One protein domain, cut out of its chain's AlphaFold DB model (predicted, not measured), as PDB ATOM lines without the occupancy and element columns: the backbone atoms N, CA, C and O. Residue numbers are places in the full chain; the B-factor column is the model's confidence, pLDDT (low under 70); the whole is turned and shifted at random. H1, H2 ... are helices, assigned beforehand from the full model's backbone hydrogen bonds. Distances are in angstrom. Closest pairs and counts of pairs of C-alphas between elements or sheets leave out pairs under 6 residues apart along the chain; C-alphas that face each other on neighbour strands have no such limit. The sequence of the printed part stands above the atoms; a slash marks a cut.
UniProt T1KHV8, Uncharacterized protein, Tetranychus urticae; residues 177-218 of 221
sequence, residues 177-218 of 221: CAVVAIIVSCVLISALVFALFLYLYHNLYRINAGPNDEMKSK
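Overview. This is residues 177 to 218 of the 221 residues of an uncharacterized protein of Tetranychus urticae (UniProt T1KHV8). One long, straight helix, H1, makes nearly the whole length, and after a tight turn the short helix H2 sets off sideways at its far end, as the small foot of an L. The printed part has 42 residues with two named helices, H1 then H2, and no named strand; the class is all helix. It is an extended rod, with a radius of gyration of the C-alphas of 17.7 A and spans of 55 by 15 by 5 A.

Along the chain. Find C-alpha 177 at (39.820, -19.896, -38.949); from there H1, residues 177 to 208, runs 46.0 A to C-alpha 208 at (9.537, -23.474, -4.442). Then look for H2, residues 211 to 217, which ends at C-alpha 217 at (-4.611, -20.792, -11.086).

Arrangement. H1 and H2 are apart, with a tight link of 2 residues between them. In H1 every O i to N i+4 pair is within hydrogen-bond range; in H2, 2 of 3 are. Residues 177 to 205 of H1 stand free.

Size, cuts and confidence. The C-alphas farthest apart, of Cys 177 and Lys 218, are 54.9 A apart. The printed part has no cut. Look for pLDDT under 70 at residues 177 to 179, 181 and 209 to 218.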
ATOM      1  N   CYS A 177      40.548 -18.709 -39.377       53.97
ATOM      2  CA  CYS A 177      39.820 -19.896 -38.949       53.97
ATOM      3  C   CYS A 177      39.946 -20.214 -37.447       53.97
ATOM      4  O   CYS A 177      38.948 -20.564 -36.827       53.97
ATOM      5  N   ALA A 178      41.131 -20.085 -36.842       55.59
ATOM      6  CA  ALA A 178      41.349 -20.349 -35.419       55.59
ATOM      7  C   ALA A 178      40.706 -19.276 -34.529       55.59
ATOM      8  O   ALA A 178      40.074 -19.607 -33.529       55.59
ATOM      9  N   VAL A 179      40.798 -17.999 -34.915       60.84
ATOM     10  CA  VAL A 179      40.153 -16.895 -34.182       60.84
ATOM     11  C   VAL A 179      38.629 -17.024 -34.256       60.84
ATOM     12  O   VAL A 179      37.948 -16.944 -33.234       60.84
ATOM     13  N   VAL A 180      38.093 -17.308 -35.446       70.12
ATOM     14  CA  VAL A 180      36.659 -17.560 -35.645       70.12
ATOM     15  C   VAL A 180      36.200 -18.776 -34.835       70.12
ATOM     16  O   VAL A 180      35.176 -18.697 -34.160       70.12
ATOM     17  N   ALA A 181      36.968 -19.870 -34.818       69.75
ATOM     18  CA  ALA A 181      36.642 -21.056 -34.027       69.75
ATOM     19  C   ALA A 181      36.587 -20.765 -32.517       69.75
ATOM     20  O   ALA A 181      35.686 -21.258 -31.834       69.75
ATOM     21  N   ILE A 182      37.497 -19.934 -31.996       74.50
ATOM     22  CA  ILE A 182      37.483 -19.502 -30.589       74.50
ATOM     23  C   ILE A 182      36.223 -18.679 -30.293       74.50
ATOM     24  O   ILE A 182      35.529 -18.963 -29.317       74.50
ATOM     25  N   ILE A 183      35.881 -17.704 -31.144       76.38
ATOM     26  CA  ILE A 183      34.682 -16.866 -30.965       76.38
ATOM     27  C   ILE A 183      33.414 -17.726 -30.972       76.38
ATOM     28  O   ILE A 183      32.586 -17.612 -30.067       76.38
ATOM     29  N   VAL A 184      33.284 -18.626 -31.950       82.88
ATOM     30  CA  VAL A 184      32.146 -19.551 -32.048       82.88
ATOM     31  C   VAL A 184      32.058 -20.434 -30.801       82.88
ATOM     32  O   VAL A 184      30.980 -20.577 -30.228       82.88
ATOM     33  N   SER A 185      33.187 -20.961 -30.323       84.00
ATOM     34  CA  SER A 185      33.231 -21.777 -29.104       84.00
ATOM     35  C   SER A 185      32.770 -20.991 -27.871       84.00
ATOM     36  O   SER A 185      31.960 -21.489 -27.091       84.00
ATOM     37  N   CYS A 186      33.207 -19.737 -27.715       84.25
ATOM     38  CA  CYS A 186      32.786 -18.867 -26.611       84.25
ATOM     39  C   CYS A 186      31.280 -18.566 -26.632       84.25
ATOM     40  O   CYS A 186      30.636 -18.564 -25.576       84.25
ATOM     41  N   VAL A 187      30.708 -18.335 -27.818       91.06
ATOM     42  CA  VAL A 187      29.263 -18.113 -27.992       91.06
ATOM     43  C   VAL A 187      28.476 -19.373 -27.632       91.06
ATOM     44  O   VAL A 187      27.517 -19.291 -26.864       91.06
ATOM     45  N   LEU A 188      28.908 -20.545 -28.108       90.25
ATOM     46  CA  LEU A 188      28.258 -21.824 -27.806       90.25
ATOM     47  C   LEU A 188      28.303 -22.158 -26.311       90.25
ATOM     48  O   LEU A 188      27.287 -22.554 -25.742       90.25
ATOM     49  N   ILE A 189      29.447 -21.948 -25.653       91.12
ATOM     50  CA  ILE A 189      29.586 -22.166 -24.206       91.12
ATOM     51  C   ILE A 189      28.670 -21.212 -23.435       91.12
ATOM     52  O   ILE A 189      27.991 -21.631 -22.499       91.12
ATOM     53  N   SER A 190      28.593 -19.945 -23.845       90.44
ATOM     54  CA  SER A 190      27.733 -18.951 -23.195       90.44
ATOM     55  C   SER A 190      26.245 -19.288 -23.353       90.44
ATOM     56  O   SER A 190      25.493 -19.206 -22.380       90.44
ATOM     57  N   ALA A 191      25.824 -19.744 -24.538       90.56
ATOM     58  CA  ALA A 191      24.465 -20.225 -24.780       90.56
ATOM     59  C   ALA A 191      24.133 -21.463 -23.930       90.56
ATOM     60  O   ALA A 191      23.058 -21.531 -23.333       90.56
ATOM     61  N   LEU A 192      25.070 -22.411 -23.813       92.44
ATOM     62  CA  LEU A 192      24.908 -23.606 -22.984       92.44
ATOM     63  C   LEU A 192      24.771 -23.252 -21.496       92.44
ATOM     64  O   LEU A 192      23.881 -23.764 -20.820       92.44
ATOM     65  N   VAL A 193      25.622 -22.358 -20.986       93.12
ATOM     66  CA  VAL A 193      25.563 -21.893 -19.593       93.12
ATOM     67  C   VAL A 193      24.243 -21.175 -19.318       93.12
ATOM     68  O   VAL A 193      23.628 -21.411 -18.280       93.12
ATOM     69  N   PHE A 194      23.772 -20.343 -20.248       91.19
ATOM     70  CA  PHE A 194      22.484 -19.667 -20.118       91.19
ATOM     71  C   PHE A 194      21.310 -20.656 -20.122       91.19
ATOM     72  O   PHE A 194      20.422 -20.558 -19.275       91.19
ATOM     73  N   ALA A 195      21.329 -21.657 -21.005       90.50
ATOM     74  CA  ALA A 195      20.316 -22.711 -21.038       90.50
ATOM     75  C   ALA A 195      20.297 -23.533 -19.738       90.50
ATOM     76  O   ALA A 195      19.230 -23.784 -19.177       90.50
ATOM     77  N   LEU A 196      21.472 -23.898 -19.215       92.38
ATOM     78  CA  LEU A 196      21.610 -24.575 -17.922       92.38
ATOM     79  C   LEU A 196      21.083 -23.716 -16.773       92.38
ATOM     80  O   LEU A 196      20.385 -24.225 -15.898       92.38
ATOM     81  N   PHE A 197      21.378 -22.416 -16.784       92.31
ATOM     82  CA  PHE A 197      20.865 -21.483 -15.790       92.31
ATOM     83  C   PHE A 197      19.334 -21.401 -15.828       92.31
ATOM     84  O   PHE A 197      18.701 -21.532 -14.784       92.31
ATOM     85  N   LEU A 198      18.728 -21.260 -17.013       92.00
ATOM     86  CA  LEU A 198      17.270 -21.252 -17.169       92.00
ATOM     87  C   LEU A 198      16.634 -22.568 -16.710       92.00
ATOM     88  O   LEU A 198      15.601 -22.550 -16.042       92.00
ATOM     89  N   TYR A 199      17.258 -23.703 -17.023       92.44
ATOM     90  CA  TYR A 199      16.790 -25.018 -16.594       92.44
ATOM     91  C   TYR A 199      16.833 -25.178 -15.067       92.44
ATOM     92  O   TYR A 199      15.869 -25.642 -14.455       92.44
ATOM     93  N   LEU A 200      17.935 -24.769 -14.434       90.25
ATOM     94  CA  LEU A 200      18.071 -24.779 -12.977       90.25
ATOM     95  C   LEU A 200      17.072 -23.823 -12.323       90.25
ATOM     96  O   LEU A 200      16.408 -24.206 -11.363       90.25
ATOM     97  N   TYR A 201      16.921 -22.617 -12.870       89.44
ATOM     98  CA  TYR A 201      15.955 -21.632 -12.397       89.44
ATOM     99  C   TYR A 201      14.522 -22.163 -12.475       89.44
ATOM    100  O   TYR A 201      13.791 -22.079 -11.493       89.44
ATOM    101  N   HIS A 202      14.129 -22.773 -13.598       86.38
ATOM    102  CA  HIS A 202      12.796 -23.349 -13.769       86.38
ATOM    103  C   HIS A 202      12.521 -24.482 -12.771       86.38
ATOM    104  O   HIS A 202      11.456 -24.522 -12.160       86.38
ATOM    105  N   ASN A 203      13.488 -25.377 -12.552       83.44
ATOM    106  CA  ASN A 203      13.331 -26.462 -11.582       83.44
ATOM    107  C   ASN A 203      13.278 -25.953 -10.137       83.44
ATOM    108  O   ASN A 203      12.440 -26.410  -9.366       83.44
ATOM    109  N   LEU A 204      14.115 -24.978  -9.774       82.38
ATOM    110  CA  LEU A 204      14.059 -24.340  -8.456       82.38
ATOM    111  C   LEU A 204      12.740 -23.589  -8.249       82.38
ATOM    112  O   LEU A 204      12.156 -23.670  -7.172       82.38
ATOM    113  N   TYR A 205      12.243 -22.906  -9.281       80.06
ATOM    114  CA  TYR A 205      10.936 -22.260  -9.254       80.06
ATOM    115  C   TYR A 205       9.818 -23.284  -9.045       80.06
ATOM    116  O   TYR A 205       8.980 -23.079  -8.180       80.06
ATOM    117  N   ARG A 206       9.837 -24.418  -9.755       74.12
ATOM    118  CA  ARG A 206       8.843 -25.494  -9.601       74.12
ATOM    119  C   ARG A 206       8.883 -26.165  -8.224       74.12
ATOM    120  O   ARG A 206       7.847 -26.585  -7.731       74.12
ATOM    121  N   ILE A 207      10.059 -26.276  -7.608       77.69
ATOM    122  CA  ILE A 207      10.206 -26.825  -6.250       77.69
ATOM    123  C   ILE A 207       9.694 -25.827  -5.196       77.69
ATOM    124  O   ILE A 207       9.064 -26.238  -4.224       77.69
ATOM    125  N   ASN A 208       9.940 -24.525  -5.386       71.50
ATOM    126  CA  ASN A 208       9.537 -23.474  -4.442       71.50
ATOM    127  C   ASN A 208       8.083 -23.009  -4.617       71.50
ATOM    128  O   ASN A 208       7.455 -22.591  -3.644       71.50
ATOM    129  N   ALA A 209       7.533 -23.101  -5.827       64.69
ATOM    130  CA  ALA A 209       6.106 -23.002  -6.093       64.69
ATOM    131  C   ALA A 209       5.454 -24.301  -5.605       64.69
ATOM    132  O   ALA A 209       5.182 -25.219  -6.374       64.69
ATOM    133  N   GLY A 210       5.278 -24.420  -4.287       56.22
ATOM    134  CA  GLY A 210       4.583 -25.557  -3.692       56.22
ATOM    135  C   GLY A 210       3.188 -25.766  -4.312       56.22
ATOM    136  O   GLY A 210       2.645 -24.862  -4.952       56.22
ATOM    137  N   PRO A 211       2.546 -26.926  -4.078       58.31
ATOM    138  CA  PRO A 211       1.292 -27.335  -4.732       58.31
ATOM    139  C   PRO A 211       0.099 -26.365  -4.572       58.31
ATOM    140  O   PRO A 211      -0.930 -26.540  -5.220       58.31
ATOM    141  N   ASN A 212       0.220 -25.325  -3.740       54.44
ATOM    142  CA  ASN A 212      -0.813 -24.314  -3.517       54.44
ATOM    143  C   ASN A 212      -0.927 -23.246  -4.621       54.44
ATOM    144  O   ASN A 212      -2.013 -22.685  -4.777       54.44
ATOM    145  N   ASP A 213       0.125 -22.957  -5.395       53.62
ATOM    146  CA  ASP A 213       0.036 -21.938  -6.460       53.62
ATOM    147  C   ASP A 213      -0.525 -22.505  -7.777       53.62
ATOM    148  O   ASP A 213      -1.274 -21.816  -8.473       53.62
ATOM    149  N   GLU A 214      -0.309 -23.796  -8.067       53.03
ATOM    150  CA  GLU A 214      -1.026 -24.481  -9.157       53.03
ATOM    151  C   GLU A 214      -2.540 -24.547  -8.883       53.03
ATOM    152  O   GLU A 214      -3.345 -24.394  -9.805       53.03
ATOM    153  N   MET A 215      -2.946 -24.690  -7.614       48.06
ATOM    154  CA  MET A 215      -4.357 -24.723  -7.213       48.06
ATOM    155  C   MET A 215      -5.047 -23.353  -7.331       48.06
ATOM    156  O   MET A 215      -6.208 -23.295  -7.732       48.06
ATOM    157  N   LYS A 216      -4.343 -22.240  -7.075       48.06
ATOM    158  CA  LYS A 216      -4.900 -20.883  -7.245       48.06
ATOM    159  C   LYS A 216      -5.175 -20.519  -8.705       48.06
ATOM    160  O   LYS A 216      -6.135 -19.803  -8.971       48.06
ATOM    161  N   SER A 217      -4.392 -21.042  -9.651       50.66
ATOM    162  CA  SER A 217      -4.611 -20.792 -11.086       50.66
ATOM    163  C   SER A 217      -5.857 -21.488 -11.659       50.66
ATOM    164  O   SER A 217      -6.363 -21.073 -12.698       50.66
ATOM    165  N   LYS A 218      -6.384 -22.517 -10.977       49.47
ATOM    166  CA  LYS A 218      -7.561 -23.291 -11.413       49.47
ATOM    167  C   LYS A 218      -8.892 -22.846 -10.800       49.47
ATOM    168  O   LYS A 218      -9.921 -23.366 -11.206       49.47
TER     169      LYS A 218